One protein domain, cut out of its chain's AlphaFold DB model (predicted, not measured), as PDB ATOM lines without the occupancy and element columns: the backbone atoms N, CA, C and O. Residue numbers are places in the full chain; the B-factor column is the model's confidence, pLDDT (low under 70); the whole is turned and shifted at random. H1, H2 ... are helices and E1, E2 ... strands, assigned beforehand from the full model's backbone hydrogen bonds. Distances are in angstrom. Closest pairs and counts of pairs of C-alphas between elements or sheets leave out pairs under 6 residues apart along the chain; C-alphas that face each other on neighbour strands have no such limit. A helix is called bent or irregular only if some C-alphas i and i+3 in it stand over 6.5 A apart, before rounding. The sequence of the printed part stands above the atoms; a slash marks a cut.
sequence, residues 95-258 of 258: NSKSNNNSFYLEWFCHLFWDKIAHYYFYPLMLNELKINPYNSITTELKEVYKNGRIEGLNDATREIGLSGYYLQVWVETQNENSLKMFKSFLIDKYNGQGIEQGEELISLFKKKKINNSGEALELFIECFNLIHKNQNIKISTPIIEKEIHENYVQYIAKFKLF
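Overview. This is residues 95 to 258 of the 258 residues of an uncharacterized protein of Bacteroidales bacterium (UniProt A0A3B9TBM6). A hairpin of two strands, E1 and E2, hangs at one side of a body of six helices, and its turn, residues 244 to 249, sticks out. In that body H3 sits in the middle, with the long kinked H1, H2, H4 and H5 packed round it, while H6 packs on H1 and H5. The printed part has 164 residues; along the chain come six named helices, H1 to H6, then E1 and E2, one antiparallel sheet, and the class is mostly helix. It is compact, with a radius of gyration of the C-alphas of 16.8 A and spans of 47 by 44 by 29 A.

Along the chain. Look first at E1, residues 239 to 244, 16.1 A long, and E2, residues 249 to 256, 22.8 A long and ending at C-alpha 256 at (18.454, 18.886, -37.563). Then find C-alpha 99 at (14.809, 2.279, -36.420); from there H1 runs 39.7 A to residue 129, with a kink of 43 degrees near residue 118. H2 is residues 133 to 147, H3 residues 155 to 173, 26.1 A long, H4 residues 176 to 190, H5 residues 195 to 207 and H6 residues 213 to 227. H3 is irregular, C-alphas 156 and 159 being 8.1 A apart; H1 and H2 are only just irregular, with 6.9 A from C-alpha 120 to 123 and 6.7 A from C-alpha 133 to 136.

Arrangement. Start at the hairpin of E1 and E2, antiparallel at 154 degrees, where N 241 and O 252 are 2.8 A apart, within hydrogen-bond range. E2 is only just apart from H6, 8.3 A at the closest. H6 touches H1, closest at C-alphas Ala 216 and Ile 116, 6.5 A. H5 and H6 form a helical hairpin, closest at C-alphas Leu 201 and Cys 223, 6.6 A. Further on is the hub, H3, which touches H5 at a steep tilt of 42 degrees, closest at C-alphas Ser 163 and Gly 198, 4.3 A. H3 touches H1 at a shallow tilt of 7 degrees, the same way, closest at C-alphas Val 171 and Tyr 119, 5.8 A. H2, H3 and H4 make an up and down bundle, each running against the one before; the closest C-alphas are Tyr 134 and Thr 173, 4.8 A, and Val 169 and Leu 179, 6.0 A. Every O i to N i+4 pair is within hydrogen-bond range in H4, H5 and H6, against 23 of 27 in H1, 8 of 11 in H2 and 13 of 15 in H3.

Size, cuts and confidence. Asp 188 and Glu 246 have the two C-alphas farthest apart, 53.1 A. The printed part has no cut; the link from H6 to E1, 11 residues, is long. Residues 95 to 103, of which 99 to 103 belong to H1, stand free. Mean pLDDT of the printed part is 92.5, and residue 95 is under 70.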
ATOM      1  N   ASN A  95       9.482  11.866 -42.253       63.56
ATOM      2  CA  ASN A  95       9.334  10.396 -42.186       63.56
ATOM      3  C   ASN A  95      10.631   9.571 -42.376       63.56
ATOM      4  O   ASN A  95      10.557   8.347 -42.438       63.56
ATOM      5  N   SER A  96      11.825  10.181 -42.403       71.94
ATOM      6  CA  SER A  96      13.104   9.448 -42.467       71.94
ATOM      7  C   SER A  96      13.528   8.836 -41.125       71.94
ATOM      8  O   SER A  96      14.573   8.184 -41.032       71.94
ATOM      9  N   LYS A  97      12.701   8.998 -40.082       77.94
ATOM     10  CA  LYS A  97      12.858   8.302 -38.807       77.94
ATOM     11  C   LYS A  97      12.573   6.813 -39.005       77.94
ATOM     12  O   LYS A  97      11.438   6.358 -38.906       77.94
ATOM     13  N   SER A  98      13.630   6.061 -39.281       83.44
ATOM     14  CA  SER A  98      13.639   4.603 -39.231       83.44
ATOM     15  C   SER A  98      14.352   4.133 -37.960       83.44
ATOM     16  O   SER A  98      15.158   4.868 -37.377       83.44
ATOM     17  N   ASN A  99      14.088   2.893 -37.539       84.56
ATOM     18  CA  ASN A  99      14.809   2.279 -36.420       84.56
ATOM     19  C   ASN A  99      16.317   2.223 -36.694       84.56
ATOM     20  O   ASN A  99      17.103   2.519 -35.803       84.56
ATOM     21  N   ASN A 100      16.718   1.931 -37.936       85.00
ATOM     22  CA  ASN A 100      18.129   1.859 -38.320       85.00
ATOM     23  C   ASN A 100      18.822   3.220 -38.206       85.00
ATOM     24  O   ASN A 100      19.918   3.299 -37.663       85.00
ATOM     25  N   ASN A 101      18.174   4.292 -38.669       85.44
ATOM     26  CA  ASN A 101      18.735   5.638 -38.562       85.44
ATOM     27  C   ASN A 101      18.808   6.101 -37.101       85.44
ATOM     28  O   ASN A 101      19.780   6.734 -36.706       85.44
ATOM     29  N   SER A 102      17.799   5.760 -36.292       86.38
ATOM     30  CA  SER A 102      17.798   6.080 -34.858       86.38
ATOM     31  C   SER A 102      18.929   5.349 -34.131       86.38
ATOM     32  O   SER A 102      19.706   5.986 -33.431       86.38
ATOM     33  N   PHE A 103      19.078   4.045 -34.381       87.56
ATOM     34  CA  PHE A 103      20.150   3.226 -33.815       87.56
ATOM     35  C   PHE A 103      21.538   3.710 -34.246       87.56
ATOM     36  O   PHE A 103      22.449   3.792 -33.429       87.56
ATOM     37  N   TYR A 104      21.701   4.076 -35.522       89.31
ATOM     38  CA  TYR A 104      22.951   4.640 -36.025       89.31
ATOM     39  C   TYR A 104      23.341   5.923 -35.286       89.31
ATOM     40  O   TYR A 104      24.488   6.057 -34.874       89.31
ATOM     41  N   LEU A 105      22.405   6.857 -35.115       91.06
ATOM     42  CA  LEU A 105      22.688   8.132 -34.461       91.06
ATOM     43  C   LEU A 105      22.936   7.982 -32.958       91.06
ATOM     44  O   LEU A 105      23.784   8.684 -32.419       91.06
ATOM     45  N   GLU A 106      22.251   7.052 -32.296       89.31
ATOM     46  CA  GLU A 106      22.532   6.685 -30.905       89.31
ATOM     47  C   GLU A 106      23.950   6.112 -30.765       89.31
ATOM     48  O   GLU A 106      24.749   6.609 -29.972       89.31
ATOM     49  N   TRP A 107      24.312   5.146 -31.614       90.50
ATOM     50  CA  TRP A 107      25.671   4.603 -31.678       90.50
ATOM     51  C   TRP A 107      26.716   5.683 -32.002       90.50
ATOM     52  O   TRP A 107      27.779   5.718 -31.383       90.50
ATOM     53  N   PHE A 108      26.416   6.598 -32.926       92.88
ATOM     54  CA  PHE A 108      27.287   7.722 -33.265       92.88
ATOM     55  C   PHE A 108      27.504   8.635 -32.051       92.88
ATOM     56  O   PHE A 108      28.635   9.022 -31.761       92.88
ATOM     57  N   CYS A 109      26.445   8.959 -31.306       93.00
ATOM     58  CA  CYS A 109      26.563   9.726 -30.069       93.00
ATOM     59  C   CYS A 109      27.470   9.029 -29.059       93.00
ATOM     60  O   CYS A 109      28.411   9.659 -28.587       93.00
ATOM     61  N   HIS A 110      27.278   7.737 -28.802       89.62
ATOM     62  CA  HIS A 110      28.170   6.987 -27.914       89.62
ATOM     63  C   HIS A 110      29.626   6.984 -28.396       89.62
ATOM     64  O   HIS A 110      30.565   7.099 -27.610       89.62
ATOM     65  N   LEU A 111      29.845   6.901 -29.707       92.12
ATOM     66  CA  LEU A 111      31.195   6.844 -30.252       92.12
ATOM     67  C   LEU A 111      31.917   8.197 -30.248       92.12
ATOM     68  O   LEU A 111      33.144   8.210 -30.209       92.12
ATOM     69  N   PHE A 112      31.197   9.323 -30.291       96.50
ATOM     70  CA  PHE A 112      31.805  10.652 -30.427       96.50
ATOM     71  C   PHE A 112      31.494  11.604 -29.269       96.50
ATOM     72  O   PHE A 112      32.416  12.240 -28.762       96.50
ATOM     73  N   TRP A 113      30.241  11.707 -28.820       96.69
ATOM     74  CA  TRP A 113      29.875  12.576 -27.696       96.69
ATOM     75  C   TRP A 113      30.525  12.108 -26.392       96.69
ATOM     76  O   TRP A 113      31.123  12.925 -25.690       96.69
ATOM     77  N   ASP A 114      30.534  10.800 -26.129       94.44
ATOM     78  CA  ASP A 114      31.197  10.274 -24.932       94.44
ATOM     79  C   ASP A 114      32.703  10.546 -24.994       94.44
ATOM     80  O   ASP A 114      33.298  10.927 -23.996       94.44
ATOM     81  N   LYS A 115      33.341  10.493 -26.173       96.06
ATOM     82  CA  LYS A 115      34.780  10.816 -26.302       96.06
ATOM     83  C   LYS A 115      35.070  12.291 -26.081       96.06
ATOM     84  O   LYS A 115      36.119  12.619 -25.533       96.06
ATOM     85  N   ILE A 116      34.154  13.178 -26.463       97.69
ATOM     86  CA  ILE A 116      34.222  14.607 -26.134       97.69
ATOM     87  C   ILE A 116      34.123  14.792 -24.614       97.69
ATOM     88  O   ILE A 116      34.950  15.495 -24.032       97.69
ATOM     89  N   ALA A 117      33.179  14.111 -23.959       96.75
ATOM     90  CA  ALA A 117      33.056  14.130 -22.505       96.75
ATOM     91  C   ALA A 117      34.314  13.560 -21.823       96.75
ATOM     92  O   ALA A 117      34.870  14.195 -20.931       96.75
ATOM     93  N   HIS A 118      34.837  12.422 -22.282       96.62
ATOM     94  CA  HIS A 118      36.022  11.774 -21.714       96.62
ATOM     95  C   HIS A 118      37.273  12.631 -21.912       96.62
ATOM     96  O   HIS A 118      38.057  12.793 -20.981       96.62
ATOM     97  N   TYR A 119      37.429  13.254 -23.082       96.69
ATOM     98  CA  TYR A 119      38.499  14.218 -23.328       96.69
ATOM     99  C   TYR A 119      38.453  15.394 -22.343       96.69
ATOM    100  O   TYR A 119      39.502  15.872 -21.909       96.69
ATOM    101  N   TYR A 120      37.251  15.818 -21.944       96.75
ATOM    102  CA  TYR A 120      37.059  16.840 -20.923       96.75
ATOM    103  C   TYR A 120      37.371  16.330 -19.504       96.75
ATOM    104  O   TYR A 120      38.200  16.923 -18.813       96.75
ATOM    105  N   PHE A 121      36.744  15.237 -19.047       96.12
ATOM    106  CA  PHE A 121      36.777  14.869 -17.624       96.12
ATOM    107  C   PHE A 121      37.802  13.800 -17.223       96.12
ATOM    108  O   PHE A 121      38.141  13.728 -16.040       96.12
ATOM    109  N   TYR A 122      38.356  12.993 -18.136       96.44
ATOM    110  CA  TYR A 122      39.377  11.997 -17.763       96.44
ATOM    111  C   TYR A 122      40.622  12.636 -17.116       96.44
ATOM    112  O   TYR A 122      41.108  12.114 -16.103       96.44
ATOM    113  N   PRO A 123      41.132  13.790 -17.599       95.50
ATOM    114  CA  PRO A 123      42.195  14.509 -16.903       95.50
ATOM    115  C   PRO A 123      41.801  14.941 -15.483       95.50
ATOM    116  O   PRO A 123      42.641  14.899 -14.584       95.50
ATOM    117  N   LEU A 124      40.538  15.319 -15.256       96.00
ATOM    118  CA  LEU A 124      40.028  15.728 -13.941       96.00
ATOM    119  C   LEU A 124      39.940  14.530 -12.985       96.00
ATOM    120  O   LEU A 124      40.415  14.611 -11.852       96.00
ATOM    121  N   MET A 125      39.441  13.377 -13.452       96.50
ATOM    122  CA  MET A 125      39.451  12.122 -12.682       96.50
ATOM    123  C   MET A 125      40.856  11.777 -12.175       96.50
ATOM    124  O   MET A 125      41.049  11.519 -10.980       96.50
ATOM    125  N   LEU A 126      41.855  11.830 -13.061       95.62
ATOM    126  CA  LEU A 126      43.236  11.512 -12.708       95.62
ATOM    127  C   LEU A 126      43.843  12.552 -11.761       95.62
ATOM    128  O   LEU A 126      44.440  12.202 -10.738       95.62
ATOM    129  N   ASN A 127      43.707  13.837 -12.084       96.12
ATOM    130  CA  ASN A 127      44.409  14.896 -11.366       96.12
ATOM    131  C   ASN A 127      43.765  15.214 -10.017       96.12
ATOM    132  O   ASN A 127      44.481  15.359  -9.015       96.12
ATOM    133  N   GLU A 128      42.438  15.272  -9.967       95.88
ATOM    134  CA  GLU A 128      41.687  15.697  -8.790       95.88
ATOM    135  C   GLU A 128      41.386  14.513  -7.878       95.88
ATOM    136  O   GLU A 128      41.757  14.552  -6.701       95.88
ATOM    137  N   LEU A 129      40.813  13.436  -8.428       95.81
ATOM    138  CA  LEU A 129      40.321  12.284  -7.661       95.81
ATOM    139  C   LEU A 129      41.349  11.163  -7.494       95.81
ATOM    140  O   LEU A 129      41.149  10.274  -6.665       95.81
ATOM    141  N   LYS A 130      42.471  11.226  -8.224       94.81
ATOM    142  CA  LYS A 130      43.519  10.189  -8.237       94.81
ATOM    143  C   LYS A 130      42.994   8.821  -8.686       94.81
ATOM    144  O   LYS A 130      43.490   7.792  -8.238       94.81
ATOM    145  N   ILE A 131      42.006   8.827  -9.580       92.75
ATOM    146  CA  ILE A 131      41.477   7.641 -10.254       92.75
ATOM    147  C   ILE A 131      42.007   7.644 -11.681       92.75
ATOM    148  O   ILE A 131      41.899   8.656 -12.363       92.75
ATOM    149  N   ASN A 132      42.594   6.539 -12.132       92.38
ATOM    150  CA  ASN A 132      43.100   6.421 -13.495       92.38
ATOM    151  C   ASN A 132      42.020   5.807 -14.410       92.38
ATOM    152  O   ASN A 132      41.834   4.591 -14.349       92.38
ATOM    153  N   PRO A 133      41.333   6.602 -15.258       92.31
ATOM    154  CA  PRO A 133      40.308   6.081 -16.160       92.31
ATOM    155  C   PRO A 133      40.887   5.419 -17.419       92.31
ATOM    156  O   PRO A 133      40.146   4.810 -18.179       92.31
ATOM    157  N   TYR A 134      42.198   5.522 -17.661       91.06
ATOM    158  CA  TYR A 134      42.809   5.131 -18.935       91.06
ATOM    159  C   TYR A 134      43.120   3.624 -19.055       91.06
ATOM    160  O   TYR A 134      43.609   3.143 -20.082       91.06
ATOM    161  N   ASN A 135      42.880   2.853 -17.991       84.12
ATOM    162  CA  ASN A 135      43.246   1.437 -17.937       84.12
ATOM    163  C   ASN A 135      42.195   0.502 -18.561       84.12
ATOM    164  O   ASN A 135      42.581  -0.555 -19.064       84.12
ATOM    165  N   SER A 136      40.907   0.868 -18.553       80.12
ATOM    166  CA  SER A 136      39.805  -0.000 -19.009       80.12
ATOM    167  C   SER A 136      39.967  -0.392 -20.479       80.12
ATOM    168  O   SER A 136      40.098  -1.576 -20.800       80.12
ATOM    169  N   ILE A 137      40.152   0.605 -21.343       83.31
ATOM    170  CA  ILE A 137      40.310   0.422 -22.788       83.31
ATOM    171  C   ILE A 137      41.538  -0.425 -23.154       83.31
ATOM    172  O   ILE A 137      41.572  -1.101 -24.179       83.31
ATOM    173  N   THR A 138      42.571  -0.447 -22.305       82.88
ATOM    174  CA  THR A 138      43.757  -1.282 -22.550       82.88
ATOM    175  C   THR A 138      43.410  -2.772 -22.469       82.88
ATOM    176  O   THR A 138      44.045  -3.588 -23.140       82.88
ATOM    177  N   THR A 139      42.413  -3.144 -21.664       81.06
ATOM    178  CA  THR A 139      41.912  -4.521 -21.582       81.06
ATOM    179  C   THR A 139      41.088  -4.873 -22.815       81.06
ATOM    180  O   THR A 139      41.386  -5.882 -23.452       81.06
ATOM    181  N   GLU A 140      40.162  -4.006 -23.225       85.44
ATOM    182  CA  GLU A 140      39.370  -4.180 -24.453       85.44
ATOM    183  C   GLU A 140      40.267  -4.327 -25.692       85.44
ATOM    184  O   GLU A 140      40.091  -5.232 -26.509       85.44
ATOM    185  N   LEU A 141      41.320  -3.509 -25.806       91.12
ATOM    186  CA  LEU A 141      42.278  -3.611 -26.908       91.12
ATOM    187  C   LEU A 141      43.000  -4.961 -26.943       91.12
ATOM    188  O   LEU A 141      43.235  -5.500 -28.023       91.12
ATOM    189  N   LYS A 142      43.341  -5.542 -25.783       89.38
ATOM    190  CA  LYS A 142      43.950  -6.884 -25.741       89.38
ATOM    191  C   LYS A 142      43.001  -7.937 -26.298       89.38
ATOM    192  O   LYS A 142      43.464  -8.851 -26.979       89.38
ATOM    193  N   GLU A 143      41.706  -7.817 -26.030       88.06
ATOM    194  CA  GLU A 143      40.690  -8.724 -26.565       88.06
ATOM    195  C   GLU A 143      40.513  -8.541 -28.071       88.06
ATOM    196  O   GLU A 143      40.546  -9.531 -28.802       88.06
ATOM    197  N   VAL A 144      40.461  -7.298 -28.559       92.19
ATOM    198  CA  VAL A 144      40.441  -6.985 -30.000       92.19
ATOM    199  C   VAL A 144      41.649  -7.595 -30.715       92.19
ATOM    200  O   VAL A 144      41.496  -8.272 -31.735       92.19
ATOM    201  N   TYR A 145      42.857  -7.420 -30.172       94.38
ATOM    202  CA  TYR A 145      44.074  -7.982 -30.762       94.38
ATOM    203  C   TYR A 145      44.089  -9.510 -30.721       94.38
ATOM    204  O   TYR A 145      44.492 -10.143 -31.694       94.38
ATOM    205  N   LYS A 146      43.624 -10.109 -29.619       93.31
ATOM    206  CA  LYS A 146      43.527 -11.564 -29.464       93.31
ATOM    207  C   LYS A 146      42.524 -12.174 -30.445       93.31
ATOM    208  O   LYS A 146      42.818 -13.203 -31.046       93.31
ATOM    209  N   ASN A 147      41.362 -11.549 -30.605       91.94
ATOM    210  CA  ASN A 147      40.290 -12.031 -31.474       91.94
ATOM    211  C   ASN A 147      40.536 -11.679 -32.949       91.94
ATOM    212  O   ASN A 147      39.892 -12.240 -33.834       91.94
ATOM    213  N   GLY A 148      41.459 -10.753 -33.227       93.62
ATOM    214  CA  GLY A 148      41.806 -10.324 -34.579       93.62
ATOM    215  C   GLY A 148      40.704  -9.522 -35.275       93.62
ATOM    216  O   GLY A 148      40.759  -9.365 -36.493       93.62
ATOM    217  N   ARG A 149      39.702  -9.047 -34.525       92.25
ATOM    218  CA  ARG A 149      38.537  -8.313 -35.030       92.25
ATOM    219  C   ARG A 149      37.972  -7.374 -33.968       92.25
ATOM    220  O   ARG A 149      38.076  -7.651 -32.776       92.25
ATOM    221  N   ILE A 150      37.313  -6.317 -34.423       91.31
ATOM    222  CA  ILE A 150      36.418  -5.472 -33.629       91.31
ATOM    223  C   ILE A 150      34.990  -5.970 -33.864       91.31
ATOM    224  O   ILE A 150      34.560  -6.119 -35.012       91.31
ATOM    225  N   GLU A 151      34.270  -6.277 -32.789       85.81
ATOM    226  CA  GLU A 151      32.895  -6.779 -32.865       85.81
ATOM    227  C   GLU A 151      31.885  -5.649 -33.102       85.81
ATOM    228  O   GLU A 151      32.146  -4.488 -32.802       85.81
ATOM    229  N   GLY A 152      30.724  -5.977 -33.679       81.00
ATOM    230  CA  GLY A 152      29.635  -5.011 -33.880       81.00
ATOM    231  C   GLY A 152      29.821  -4.016 -35.033       81.00
ATOM    232  O   GLY A 152      28.950  -3.175 -35.248       81.00
ATOM    233  N   LEU A 153      30.904  -4.111 -35.813       86.56
ATOM    234  CA  LEU A 153      31.087  -3.285 -37.010       86.56
ATOM    235  C   LEU A 153      30.088  -3.671 -38.113       86.56
ATOM    236  O   LEU A 153      30.050  -4.817 -38.559       86.56
ATOM    237  N   ASN A 154      29.317  -2.693 -38.591       86.69
ATOM    238  CA  ASN A 154      28.465  -2.826 -39.771       86.69
ATOM    239  C   ASN A 154      29.235  -2.366 -41.016       86.69
ATOM    240  O   ASN A 154      29.813  -1.283 -40.995       86.69
ATOM    241  N   ASP A 155      29.215  -3.136 -42.107       87.25
ATOM    242  CA  ASP A 155      29.942  -2.795 -43.338       87.25
ATOM    243  C   ASP A 155      29.595  -1.408 -43.896       87.25
ATOM    244  O   ASP A 155      30.485  -0.708 -44.377       87.25
ATOM    245  N   ALA A 156      28.336  -0.973 -43.779       86.56
ATOM    246  CA  ALA A 156      27.891   0.329 -44.277       86.56
ATOM    247  C   ALA A 156      28.483   1.513 -43.491       86.56
ATOM    248  O   ALA A 156      28.633   2.602 -44.039       86.56
ATOM    249  N   THR A 157      28.824   1.312 -42.215       90.00
ATOM    250  CA  THR A 157      29.357   2.353 -41.317       90.00
ATOM    251  C   THR A 157      30.753   2.016 -40.801       90.00
ATOM    252  O   THR A 157      31.256   2.672 -39.889       90.00
ATOM    253  N   ARG A 158      31.404   1.005 -41.390       93.38
ATOM    254  CA  ARG A 158      32.648   0.418 -40.886       93.38
ATOM    255  C   ARG A 158      33.757   1.447 -40.775       93.38
ATOM    256  O   ARG A 158      34.386   1.532 -39.732       93.38
ATOM    257  N   GLU A 159      33.970   2.245 -41.816       94.81
ATOM    258  CA  GLU A 159      35.012   3.276 -41.818       94.81
ATOM    259  C   GLU A 159      34.793   4.312 -40.708       94.81
ATOM    260  O   GLU A 159      35.711   4.565 -39.932       94.81
ATOM    261  N   ILE A 160      33.555   4.795 -40.547       94.88
ATOM    262  CA  ILE A 160      33.164   5.715 -39.468       94.88
ATOM    263  C   ILE A 160      33.452   5.096 -38.094       94.88
ATOM    264  O   ILE A 160      34.021   5.751 -37.219       94.88
ATOM    265  N   GLY A 161      33.086   3.823 -37.915       95.25
ATOM    266  CA  GLY A 161      33.324   3.087 -36.676       95.25
ATOM    267  C   GLY A 161      34.809   2.970 -36.364       95.25
ATOM    268  O   GLY A 161      35.235   3.297 -35.261       95.25
ATOM    269  N   LEU A 162      35.614   2.580 -37.353       96.88
ATOM    270  CA  LEU A 162      37.065   2.469 -37.212       96.88
ATOM    271  C   LEU A 162      37.718   3.818 -36.886       96.88
ATOM    272  O   LEU A 162      38.596   3.863 -36.025       96.88
ATOM    273  N   SER A 163      37.269   4.919 -37.496       97.56
ATOM    274  CA  SER A 163      37.741   6.270 -37.160       97.56
ATOM    275  C   SER A 163      37.399   6.679 -35.734       97.56
ATOM    276  O   SER A 163      38.251   7.225 -35.032       97.56
ATOM    277  N   GLY A 164      36.180   6.386 -35.279       96.69
ATOM    278  CA  GLY A 164      35.773   6.650 -33.903       96.69
ATOM    279  C   GLY A 164      36.536   5.797 -32.888       96.69
ATOM    280  O   GLY A 164      37.003   6.330 -31.886       96.69
ATOM    281  N   TYR A 165      36.783   4.513 -33.173       96.31
ATOM    282  CA  TYR A 165      37.643   3.679 -32.327       96.31
ATOM    283  C   TYR A 165      39.098   4.162 -32.325       96.31
ATOM    284  O   TYR A 165      39.758   4.129 -31.290       96.31
ATOM    285  N   TYR A 166      39.608   4.676 -33.447       97.81
ATOM    286  CA  TYR A 166      40.944   5.271 -33.497       97.81
ATOM    287  C   TYR A 166      41.051   6.504 -32.588       97.81
ATOM    288  O   TYR A 166      41.997   6.626 -31.804       97.81
ATOM    289  N   LEU A 167      40.040   7.380 -32.635       97.69
ATOM    290  CA  LEU A 167      39.900   8.506 -31.714       97.69
ATOM    291  C   LEU A 167      39.787   8.028 -30.258       97.69
ATOM    292  O   LEU A 167      40.476   8.565 -29.391       97.69
ATOM    293  N   GLN A 168      38.968   7.006 -29.993       96.25
ATOM    294  CA  GLN A 168      38.783   6.422 -28.665       96.25
ATOM    295  C   GLN A 168      40.110   5.979 -28.059       96.25
ATOM    296  O   GLN A 168      40.424   6.362 -26.936       96.25
ATOM    297  N   VAL A 169      40.923   5.228 -28.810       96.81
ATOM    298  CA  VAL A 169      42.238   4.779 -28.338       96.81
ATOM    299  C   VAL A 169      43.109   5.968 -27.947       96.81
ATOM    300  O   VAL A 169      43.768   5.921 -26.910       96.81
ATOM    301  N   TRP A 170      43.105   7.051 -28.725       96.56
ATOM    302  CA  TRP A 170      43.871   8.249 -28.381       96.56
ATOM    303  C   TRP A 170      43.345   8.945 -27.114       96.56
ATOM    304  O   TRP A 170      44.141   9.234 -26.217       96.56
ATOM    305  N   VAL A 171      42.031   9.176 -27.015       96.06
ATOM    306  CA  VAL A 171      41.404   9.851 -25.864       96.06
ATOM    307  C   VAL A 171      41.583   9.038 -24.581       96.06
ATOM    308  O   VAL A 171      41.997   9.584 -23.558       96.06
ATOM    309  N   GLU A 172      41.299   7.739 -24.642       95.31
ATOM    310  CA  GLU A 172      41.072   6.894 -23.470       95.31
ATOM    311  C   GLU A 172      42.283   6.063 -23.054       95.31
ATOM    312  O   GLU A 172      42.250   5.479 -21.982       95.31
ATOM    313  N   THR A 173      43.373   6.018 -23.827       92.94
ATOM    314  CA  THR A 173      44.630   5.405 -23.346       92.94
ATOM    315  C   THR A 173      45.670   6.433 -22.916       92.94
ATOM    316  O   THR A 173      46.536   6.108 -22.104       92.94
ATOM    317  N   GLN A 174      45.651   7.636 -23.515       84.19
ATOM    318  CA  GLN A 174      46.744   8.622 -23.444       84.19
ATOM    319  C   GLN A 174      48.139   8.001 -23.680       84.19
ATOM    320  O   GLN A 174      49.149   8.465 -23.149       84.19
ATOM    321  N   ASN A 175      48.209   6.932 -24.480       90.88
ATOM    322  CA  ASN A 175      49.418   6.153 -24.705       90.88
ATOM    323  C   ASN A 175      49.716   6.064 -26.205       90.88
ATOM    324  O   ASN A 175      49.023   5.385 -26.965       90.88
ATOM    325  N   GLU A 176      50.794   6.722 -26.638       92.56
ATOM    326  CA  GLU A 176      51.199   6.718 -28.047       92.56
ATOM    327  C   GLU A 176      51.504   5.316 -28.585       92.56
ATOM    328  O   GLU A 176      51.287   5.058 -29.767       92.56
ATOM    329  N   ASN A 177      52.001   4.403 -27.745       94.75
ATOM    330  CA  ASN A 177      52.264   3.030 -28.165       94.75
ATOM    331  C   ASN A 177      50.956   2.276 -28.407       94.75
ATOM    332  O   ASN A 177      50.866   1.565 -29.404       94.75
ATOM    333  N   SER A 178      49.931   2.479 -27.572       95.12
ATOM    334  CA  SER A 178      48.598   1.905 -27.806       95.12
ATOM    335  C   SER A 178      48.013   2.386 -29.134       95.12
ATOM    336  O   SER A 178      47.535   1.569 -29.919       95.12
ATOM    337  N   LEU A 179      48.134   3.682 -29.440       96.56
ATOM    338  CA  LEU A 179      47.674   4.239 -30.714       96.56
ATOM    339  C   LEU A 179      48.469   3.699 -31.915       96.56
ATOM    340  O   LEU A 179      47.881   3.357 -32.941       96.56
ATOM    341  N   LYS A 180      49.798   3.575 -31.795       97.12
ATOM    342  CA  LYS A 180      50.656   2.972 -32.833       97.12
ATOM    343  C   LYS A 180      50.298   1.507 -33.079       97.12
ATOM    344  O   LYS A 180      50.190   1.098 -34.230       97.12
ATOM    345  N   MET A 181      50.081   0.730 -32.018       97.12
ATOM    346  CA  MET A 181      49.652  -0.668 -32.124       97.12
ATOM    347  C   MET A 181      48.286  -0.783 -32.797       97.12
ATOM    348  O   MET A 181      48.127  -1.593 -33.707       97.12
ATOM    349  N   PHE A 182      47.332   0.066 -32.409       97.88
ATOM    350  CA  PHE A 182      46.006   0.072 -33.015       97.88
ATOM    351  C   PHE A 182      46.066   0.472 -34.496       97.88
ATOM    352  O   PHE A 182      45.445  -0.178 -35.329       97.88
ATOM    353  N   LYS A 183      46.903   1.454 -34.861       98.38
ATOM    354  CA  LYS A 183      47.173   1.809 -36.265       98.38
ATOM    355  C   LYS A 183      47.671   0.607 -37.072       98.38
ATOM    356  O   LYS A 183      47.133   0.328 -38.139       98.38
ATOM    357  N   SER A 184      48.667  -0.120 -36.563       98.19
ATOM    358  CA  SER A 184      49.187  -1.327 -37.221       98.19
ATOM    359  C   SER A 184      48.121  -2.413 -37.361       98.19
ATOM    360  O   SER A 184      48.025  -3.046 -38.409       98.19
ATOM    361  N   PHE A 185      47.287  -2.593 -36.336       98.12
ATOM    362  CA  PHE A 185      46.155  -3.513 -36.379       98.12
ATOM    363  C   PHE A 185      45.141  -3.135 -37.473       98.12
ATOM    364  O   PHE A 185      44.717  -4.005 -38.229       98.12
ATOM    365  N   LEU A 186      44.801  -1.849 -37.621       98.31
ATOM    366  CA  LEU A 186      43.906  -1.380 -38.686       98.31
ATOM    367  C   LEU A 186      44.497  -1.574 -40.087       98.31
ATOM    368  O   LEU A 186      43.765  -1.929 -41.011       98.31
ATOM    369  N   ILE A 187      45.808  -1.380 -40.257       98.19
ATOM    370  CA  ILE A 187      46.497  -1.648 -41.529       98.19
ATOM    371  C   ILE A 187      46.378  -3.132 -41.896       98.19
ATOM    372  O   ILE A 187      45.974  -3.444 -43.012       98.19
ATOM    373  N   ASP A 188      46.680  -4.030 -40.956       97.81
ATOM    374  CA  ASP A 188      46.687  -5.478 -41.191       97.81
ATOM    375  C   ASP A 188      45.278  -6.070 -41.374       97.81
ATOM    376  O   ASP A 188      45.057  -6.896 -42.257       97.81
ATOM    377  N   LYS A 189      44.309  -5.660 -40.546       97.50
ATOM    378  CA  LYS A 189      42.969  -6.279 -40.508       97.50
ATOM    379  C   LYS A 189      41.914  -5.565 -41.336       97.50
ATOM    380  O   LYS A 189      40.935  -6.191 -41.734       97.50
ATOM    381  N   TYR A 190      42.101  -4.275 -41.596       96.94
ATOM    382  CA  TYR A 190      41.091  -3.420 -42.216       96.94
ATOM    383  C   TYR A 190      41.652  -2.572 -43.363       96.94
ATOM    384  O   TYR A 190      41.038  -1.577 -43.741       96.94
ATOM    385  N   ASN A 191      42.807  -2.943 -43.932       96.69
ATOM    386  CA  ASN A 191      43.463  -2.228 -45.037       96.69
ATOM    387  C   ASN A 191      43.662  -0.725 -44.764       96.69
ATOM    388  O   ASN A 191      43.619   0.097 -45.678       96.69
ATOM    389  N   GLY A 192      43.833  -0.352 -43.494       97.19
ATOM    390  CA  GLY A 192      44.033   1.030 -43.067       97.19
ATOM    391  C   GLY A 192      42.778   1.908 -43.066       97.19
ATOM    392  O   GLY A 192      42.901   3.121 -42.887       97.19
ATOM    393  N   GLN A 193      41.582   1.332 -43.234       96.94
ATOM    394  CA  GLN A 193      40.330   2.086 -43.164       96.94
ATOM    395  C   GLN A 193      40.194   2.849 -41.841       96.94
ATOM    396  O   GLN A 193      40.539   2.351 -40.768       96.94
ATOM    397  N   GLY A 194      39.667   4.067 -41.939       96.31
ATOM    398  CA  GLY A 194      39.380   4.936 -40.806       96.31
ATOM    399  C   GLY A 194      40.592   5.641 -40.184       96.31
ATOM    400  O   GLY A 194      40.382   6.547 -39.378       96.31
ATOM    401  N   ILE A 195      41.834   5.300 -40.566       98.31
ATOM    402  CA  ILE A 195      43.055   5.929 -40.024       98.31
ATOM    403  C   ILE A 195      43.111   7.418 -40.368       98.31
ATOM    404  O   ILE A 195      43.304   8.226 -39.470       98.31
ATOM    405  N   GLU A 196      42.932   7.789 -41.640       97.69
ATOM    406  CA  GLU A 196      43.035   9.187 -42.087       97.69
ATOM    407  C   GLU A 196      42.011  10.073 -41.365       97.69
ATOM    408  O   GLU A 196      42.379  11.034 -40.693       97.69
ATOM    409  N   GLN A 197      40.732   9.690 -41.407       97.12
ATOM    410  CA  GLN A 197      39.666  10.383 -40.680       97.12
ATOM    411  C   GLN A 197      39.911  10.392 -39.159       97.12
ATOM    412  O   GLN A 197      39.669  11.404 -38.506       97.12
ATOM    413  N   GLY A 198      40.434   9.306 -38.583       98.19
ATOM    414  CA  GLY A 198      40.804   9.236 -37.168       98.19
ATOM    415  C   GLY A 198      41.927  10.211 -36.791       98.19
ATOM    416  O   GLY A 198      41.860  10.868 -35.754       98.19
ATOM    417  N   GLU A 199      42.948  10.354 -37.636       98.38
ATOM    418  CA  GLU A 199      44.028  11.331 -37.453       98.38
ATOM    419  C   GLU A 199      43.520  12.774 -37.597       98.38
ATOM    420  O   GLU A 199      43.910  13.643 -36.808       98.38
ATOM    421  N   GLU A 200      42.608  13.033 -38.542       98.19
ATOM    422  CA  GLU A 200      41.939  14.332 -38.670       98.19
ATOM    423  C   GLU A 200      41.113  14.667 -37.411       98.19
ATOM    424  O   GLU A 200      41.230  15.777 -36.885       98.19
ATOM    425  N   LEU A 201      40.354  13.706 -36.866       98.19
ATOM    426  CA  LEU A 201      39.612  13.859 -35.607       98.19
ATOM    427  C   LEU A 201      40.540  14.146 -34.420       98.19
ATOM    428  O   LEU A 201      40.290  15.059 -33.637       98.19
ATOM    429  N   ILE A 202      41.653  13.423 -34.284       97.94
ATOM    430  CA  ILE A 202      42.631  13.689 -33.217       97.94
ATOM    431  C   ILE A 202      43.228  15.097 -33.365       97.94
ATOM    432  O   ILE A 202      43.418  15.807 -32.374       97.94
ATOM    433  N   SER A 203      43.525  15.525 -34.595       98.00
ATOM    434  CA  SER A 203      44.000  16.884 -34.883       98.00
ATOM    435  C   SER A 203      42.974  17.941 -34.470       98.00
ATOM    436  O   SER A 203      43.350  18.976 -33.916       98.00
ATOM    437  N   LEU A 204      41.686  17.665 -34.684       97.50
ATOM    438  CA  LEU A 204      40.576  18.514 -34.261       97.50
ATOM    439  C   LEU A 204      40.530  18.671 -32.736       97.50
ATOM    440  O   LEU A 204      40.568  19.795 -32.236       97.50
ATOM    441  N   PHE A 205      40.556  17.556 -31.999       97.06
ATOM    442  CA  PHE A 205      40.570  17.562 -30.534       97.06
ATOM    443  C   PHE A 205      41.782  18.316 -29.980       97.06
ATOM    444  O   PHE A 205      41.640  19.148 -29.096       97.06
ATOM    445  N   LYS A 206      42.983  18.107 -30.538       95.69
ATOM    446  CA  LYS A 206      44.203  18.809 -30.091       95.69
ATOM    447  C   LYS A 206      44.139  20.329 -30.261       95.69
ATOM    448  O   LYS A 206      44.829  21.044 -29.538       95.69
ATOM    449  N   LYS A 207      43.362  20.828 -31.227       95.44
ATOM    450  CA  LYS A 207      43.194  22.267 -31.489       95.44
ATOM    451  C   LYS A 207      42.115  22.907 -30.616       95.44
ATOM    452  O   LYS A 207      42.088  24.131 -30.505       95.44
ATOM    453  N   LYS A 208      41.223  22.108 -30.029       92.56
ATOM    454  CA  LYS A 208      40.049  22.576 -29.292       92.56
ATOM    455  C   LYS A 208      40.229  22.318 -27.803       92.56
ATOM    456  O   LYS A 208      40.421  21.192 -27.368       92.56
ATOM    457  N   LYS A 209      40.119  23.373 -27.001       90.94
ATOM    458  CA  LYS A 209      40.024  23.244 -25.547       90.94
ATOM    459  C   LYS A 209      38.551  23.285 -25.160       90.94
ATOM    460  O   LYS A 209      37.885  24.260 -25.478       90.94
ATOM    461  N   ILE A 210      38.072  22.253 -24.472       94.00
ATOM    462  CA  ILE A 210      36.715  22.224 -23.923       94.00
ATOM    463  C   ILE A 210      36.775  22.750 -22.490       94.00
ATOM    464  O   ILE A 210      37.455  22.183 -21.640       94.00
ATOM    465  N   ASN A 211      36.076  23.842 -22.226       91.12
ATOM    466  CA  ASN A 211      35.898  24.458 -20.913       91.12
ATOM    467  C   ASN A 211      34.409  24.593 -20.555       91.12
ATOM    468  O   ASN A 211      34.086  24.863 -19.402       91.12
ATOM    469  N   ASN A 212      33.504  24.459 -21.528       92.62
ATOM    470  CA  ASN A 212      32.059  24.534 -21.328       92.62
ATOM    471  C   ASN A 212      31.300  23.678 -22.360       92.62
ATOM    472  O   ASN A 212      31.879  23.176 -23.326       92.62
ATOM    473  N   SER A 213      29.987  23.534 -22.164       94.06
ATOM    474  CA  SER A 213      29.133  22.719 -23.033       94.06
ATOM    475  C   SER A 213      28.974  23.273 -24.452       94.06
ATOM    476  O   SER A 213      28.791  22.491 -25.382       94.06
ATOM    477  N   GLY A 214      29.091  24.589 -24.651       95.06
ATOM    478  CA  GLY A 214      29.084  25.202 -25.982       95.06
ATOM    479  C   GLY A 214      30.274  24.744 -26.825       95.06
ATOM    480  O   GLY A 214      30.089  24.263 -27.939       95.06
ATOM    481  N   GLU A 215      31.482  24.787 -26.260       95.62
ATOM    482  CA  GLU A 215      32.704  24.301 -26.923       95.62
ATOM    483  C   GLU A 215      32.647  22.785 -27.195       95.62
ATOM    484  O   GLU A 215      33.124  22.320 -28.233       95.62
ATOM    485  N   ALA A 216      32.029  22.008 -26.298       96.38
ATOM    486  CA  ALA A 216      31.791  20.581 -26.515       96.38
ATOM    487  C   ALA A 216      30.845  20.333 -27.705       96.38
ATOM    488  O   ALA A 216      31.122  19.478 -28.548       96.38
ATOM    489  N   LEU A 217      29.750  21.095 -27.810       96.75
ATOM    490  CA  LEU A 217      28.806  21.010 -28.929       96.75
ATOM    491  C   LEU A 217      29.438  21.434 -30.256       96.75
ATOM    492  O   LEU A 217      29.204  20.783 -31.272       96.75
ATOM    493  N   GLU A 218      30.245  22.495 -30.262       96.06
ATOM    494  CA  GLU A 218      30.996  22.910 -31.451       96.06
ATOM    495  C   GLU A 218      31.916  21.791 -31.940       96.06
ATOM    496  O   GLU A 218      31.896  21.449 -33.123       96.06
ATOM    497  N   LEU A 219      32.670  21.168 -31.028       97.12
ATOM    498  CA  LEU A 219      33.518  20.031 -31.370       97.12
ATOM    499  C   LEU A 219      32.691  18.853 -31.904       97.12
ATOM    500  O   LEU A 219      33.090  18.230 -32.884       97.12
ATOM    501  N   PHE A 220      31.520  18.572 -31.324       97.44
ATOM    502  CA  PHE A 220      30.626  17.520 -31.814       97.44
ATOM    503  C   PHE A 220      30.140  17.787 -33.247       97.44
ATOM    504  O   PHE A 220      30.171  16.883 -34.083       97.44
ATOM    505  N   ILE A 221      29.758  19.032 -33.555       96.12
ATOM    506  CA  ILE A 221      29.363  19.457 -34.907       96.12
ATOM    507  C   ILE A 221      30.517  19.286 -35.894       96.12
ATOM    508  O   ILE A 221      30.324  18.759 -36.993       96.12
ATOM    509  N   GLU A 222      31.718  19.716 -35.514       95.88
ATOM    510  CA  GLU A 222      32.910  19.590 -36.353       95.88
ATOM    511  C   GLU A 222      33.266  18.114 -36.605       95.88
ATOM    512  O   GLU A 222      33.514  17.745 -37.753       95.88
ATOM    513  N   CYS A 223      33.188  17.249 -35.586       96.88
ATOM    514  CA  CYS A 223      33.356  15.799 -35.728       96.88
ATOM    515  C   CYS A 223      32.329  15.190 -36.689       96.88
ATOM    516  O   CYS A 223      32.704  14.445 -37.597       96.88
ATOM    517  N   PHE A 224      31.041  15.516 -36.523       96.06
ATOM    518  CA  PHE A 224      29.975  15.004 -37.385       96.06
ATOM    519  C   PHE A 224      30.213  15.385 -38.846       96.06
ATOM    520  O   PHE A 224      30.219  14.516 -39.720       96.06
ATOM    521  N   ASN A 225      30.463  16.669 -39.107       93.19
ATOM    522  CA  ASN A 225      30.664  17.180 -40.460       93.19
ATOM    523  C   ASN A 225      31.935  16.621 -41.116       93.19
ATOM    524  O   ASN A 225      31.944  16.390 -42.322       93.19
ATOM    525  N   LEU A 226      32.998  16.388 -40.340       94.31
ATOM    526  CA  LEU A 226      34.241  15.785 -40.822       94.31
ATOM    527  C   LEU A 226      34.016  14.338 -41.266       94.31
ATOM    528  O   LEU A 226      34.398  13.963 -42.375       94.31
ATOM    529  N   ILE A 227      33.354  13.544 -40.428       94.44
ATOM    530  CA  ILE A 227      33.096  12.126 -40.695       94.44
ATOM    531  C   ILE A 227      32.157  11.937 -41.894       94.44
ATOM    532  O   ILE A 227      32.356  11.034 -42.705       94.44
ATOM    533  N   HIS A 228      31.186  12.837 -42.061       92.38
ATOM    534  CA  HIS A 228      30.192  12.785 -43.136       92.38
ATOM    535  C   HIS A 228      30.562  13.631 -44.367       92.38
ATOM    536  O   HIS A 228      29.733  13.794 -45.266       92.38
ATOM    537  N   LYS A 229      31.801  14.147 -44.465       88.94
ATOM    538  CA  LYS A 229      32.211  15.117 -45.506       88.94
ATOM    539  C   LYS A 229      31.925  14.663 -46.944       88.94
ATOM    540  O   LYS A 229      31.609  15.489 -47.793       88.94
ATOM    541  N   ASN A 230      31.971  13.355 -47.195       87.19
ATOM    542  CA  ASN A 230      31.740  12.753 -48.514       87.19
ATOM    543  C   ASN A 230      30.288  12.303 -48.753       87.19
ATOM    544  O   ASN A 230      29.955  11.874 -49.854       87.19
ATOM    545  N   GLN A 231      29.428  12.366 -47.735       86.56
ATOM    546  CA  GLN A 231      28.046  11.881 -47.795       86.56
ATOM    547  C   GLN A 231      27.032  13.006 -48.040       86.56
ATOM    548  O   GLN A 231      25.848  12.731 -48.190       86.56
ATOM    549  N   ASN A 232      27.487  14.265 -48.103       82.19
ATOM    550  CA  ASN A 232      26.632  15.457 -48.159       82.19
ATOM    551  C   ASN A 232      25.607  15.539 -47.013       82.19
ATOM    552  O   ASN A 232      24.601  16.221 -47.163       82.19
ATOM    553  N   ILE A 233      25.879  14.886 -45.878       85.88
ATOM    554  CA  ILE A 233      25.049  14.948 -44.672       85.88
ATOM    555  C   ILE A 233      25.688  15.938 -43.703       85.88
ATOM    556  O   ILE A 233      26.894  15.876 -43.450       85.88
ATOM    557  N   LYS A 234      24.887  16.847 -43.148       87.88
ATOM    558  CA  LYS A 234      25.318  17.806 -42.122       87.88
ATOM    559  C   LYS A 234      24.306  17.901 -40.990       87.88
ATOM    560  O   LYS A 234      23.130  17.583 -41.154       87.88
ATOM    561  N   ILE A 235      24.769  18.409 -39.852       92.00
ATOM    562  CA  ILE A 235      23.900  18.819 -38.745       92.00
ATOM    563  C   ILE A 235      23.892  20.339 -38.587       92.00
ATOM    564  O   ILE A 235      24.903  21.003 -38.826       92.00
ATOM    565  N   SER A 236      22.743  20.904 -38.203       89.44
ATOM    566  CA  SER A 236      22.638  22.332 -37.864       89.44
ATOM    567  C   SER A 236      23.364  22.680 -36.567       89.44
ATOM    568  O   SER A 236      23.725  21.820 -35.771       89.44
ATOM    569  N   THR A 237      23.451  23.975 -36.272       92.69
ATOM    570  CA  THR A 237      23.485  24.428 -34.877       92.69
ATOM    571  C   THR A 237      22.256  23.873 -34.136       92.69
ATOM    572  O   THR A 237      21.149  23.920 -34.691       92.69
ATOM    573  N   PRO A 238      22.411  23.309 -32.926       95.25
ATOM    574  CA  PRO A 238      21.303  22.685 -32.223       95.25
ATOM    575  C   PRO A 238      20.379  23.732 -31.605       95.25
ATOM    576  O   PRO A 238      20.807  24.821 -31.222       95.25
ATOM    577  N   ILE A 239      19.113  23.362 -31.437       94.81
ATOM    578  CA  ILE A 239      18.211  24.052 -30.514       94.81
ATOM    579  C   ILE A 239      18.422  23.421 -29.138       94.81
ATOM    580  O   ILE A 239      18.312  22.203 -28.998       94.81
ATOM    581  N   ILE A 240      18.746  24.239 -28.136       95.81
ATOM    582  CA  ILE A 240      18.891  23.770 -26.756       95.81
ATOM    583  C   ILE A 240      17.534  23.852 -26.066       95.81
ATOM    584  O   ILE A 240      17.000  24.940 -25.851       95.81
ATOM    585  N   GLU A 241      16.991  22.697 -25.709       94.69
ATOM    586  CA  GLU A 241      15.789  22.583 -24.895       94.69
ATOM    587  C   GLU A 241      16.147  22.333 -23.435       94.69
ATOM    588  O   GLU A 241      17.163  21.712 -23.121       94.69
ATOM    589  N   LYS A 242      15.296  22.837 -22.543       93.31
ATOM    590  CA  LYS A 242      15.436  22.693 -21.099       93.31
ATOM    591  C   LYS A 242      14.267  21.875 -20.565       93.31
ATOM    592  O   LYS A 242      13.123  22.320 -20.634       93.31
ATOM    593  N   GLU A 243      14.577  20.728 -19.984       90.50
ATOM    594  CA  GLU A 243      13.641  19.872 -19.266       90.50
ATOM    595  C   GLU A 243      13.783  20.152 -17.765       90.50
ATOM    596  O   GLU A 243      14.882  20.117 -17.201       90.50
ATOM    597  N   ILE A 244      12.675  20.530 -17.125       88.38
ATOM    598  CA  ILE A 244      12.636  20.882 -15.703       88.38
ATOM    599  C   ILE A 244      11.964  19.740 -14.956       88.38
ATOM    600  O   ILE A 244      10.788  19.459 -15.180       88.38
ATOM    601  N   HIS A 245      12.715  19.130 -14.051       86.69
ATOM    602  CA  HIS A 245      12.257  18.082 -13.151       86.69
ATOM    603  C   HIS A 245      12.154  18.631 -11.729       86.69
ATOM    604  O   HIS A 245      12.614  19.743 -11.451       86.69
ATOM    605  N   GLU A 246      11.568  17.863 -10.810       84.94
ATOM    606  CA  GLU A 246      11.409  18.308  -9.420       84.94
ATOM    607  C   GLU A 246      12.767  18.624  -8.774       84.94
ATOM    608  O   GLU A 246      12.946  19.653  -8.115       84.94
ATOM    609  N   ASN A 247      13.753  17.761  -9.031       81.62
ATOM    610  CA  ASN A 247      15.043  17.790  -8.348       81.62
ATOM    611  C   ASN A 247      16.205  18.289  -9.207       81.62
ATOM    612  O   ASN A 247      17.281  18.552  -8.671       81.62
ATOM    613  N   TYR A 248      16.014  18.434 -10.519       85.50
ATOM    614  CA  TYR A 248      17.104  18.765 -11.429       85.50
ATOM    615  C   TYR A 248      16.633  19.426 -12.725       85.50
ATOM    616  O   TYR A 248      15.449  19.463 -13.056       85.50
ATOM    617  N   VAL A 249      17.595  19.965 -13.467       87.12
ATOM    618  CA  VAL A 249      17.394  20.448 -14.833       87.12
ATOM    619  C   VAL A 249      18.235  19.591 -15.765       87.12
ATOM    620  O   VAL A 249      19.388  19.290 -15.457       87.12
ATOM    621  N   GLN A 250      17.665  19.227 -16.906       89.38
ATOM    622  CA  GLN A 250      18.379  18.596 -18.004       89.38
ATOM    623  C   GLN A 250      18.291  19.477 -19.245       89.38
ATOM    624  O   GLN A 250      17.273  20.110 -19.514       89.38
ATOM    625  N   TYR A 251      19.386  19.529 -19.994       93.81
ATOM    626  CA  TYR A 251      19.430  20.199 -21.285       93.81
ATOM    627  C   TYR A 251      19.508  19.149 -22.387       93.81
ATOM    628  O   TYR A 251      20.194  18.139 -22.226       93.81
ATOM    629  N   ILE A 252      18.825  19.385 -23.500       94.88
ATOM    630  CA  ILE A 252      18.877  18.535 -24.692       94.88
ATOM    631  C   ILE A 252      19.256  19.402 -25.887       94.88
ATOM    632  O   ILE A 252      18.590  20.392 -26.178       94.88
ATOM    633  N   ALA A 253      20.317  19.030 -26.593       96.38
ATOM    634  CA  ALA A 253      20.720  19.645 -27.845       96.38
ATOM    635  C   ALA A 253      20.072  18.878 -28.997       96.38
ATOM    636  O   ALA A 253      20.451  17.741 -29.285       96.38
ATOM    637  N   LYS A 254      19.084  19.502 -29.646       94.81
ATOM    638  CA  LYS A 254      18.372  18.923 -30.788       94.81
ATOM    639  C   LYS A 254      18.966  19.406 -32.104       94.81
ATOM    640  O   LYS A 254      18.854  20.583 -32.450       94.81
ATOM    641  N   PHE A 255      19.572  18.483 -32.840       94.44
ATOM    642  CA  PHE A 255      20.174  18.715 -34.149       94.44
ATOM    643  C   PHE A 255      19.203  18.383 -35.276       94.44
ATOM    644  O   PHE A 255      18.564  17.335 -35.247       94.44
ATOM    645  N   LYS A 256      19.139  19.225 -36.308       91.12
ATOM    646  CA  LYS A 256      18.454  18.886 -37.563       91.12
ATOM    647  C   LYS A 256      19.461  18.324 -38.558       91.12
ATOM    648  O   LYS A 256      20.559  18.867 -38.675       91.12
ATOM    649  N   LEU A 257      19.073  17.262 -39.258       88.00
ATOM    650  CA  LEU A 257      19.857  16.656 -40.336       88.00
ATOM    651  C   LEU A 257      19.490  17.288 -41.687       88.00
ATOM    652  O   LEU A 257      18.302  17.476 -41.967       88.00
ATOM    653  N   PHE A 258      20.503  17.577 -42.507       81.50
ATOM    654  CA  PHE A 258      20.382  18.127 -43.865       81.50
ATOM    655  C   PHE A 258      21.228  17.334 -44.847       81.50
ATOM    656  O   PHE A 258      22.334  16.906 -44.436       81.50
TER     657      PHE A 258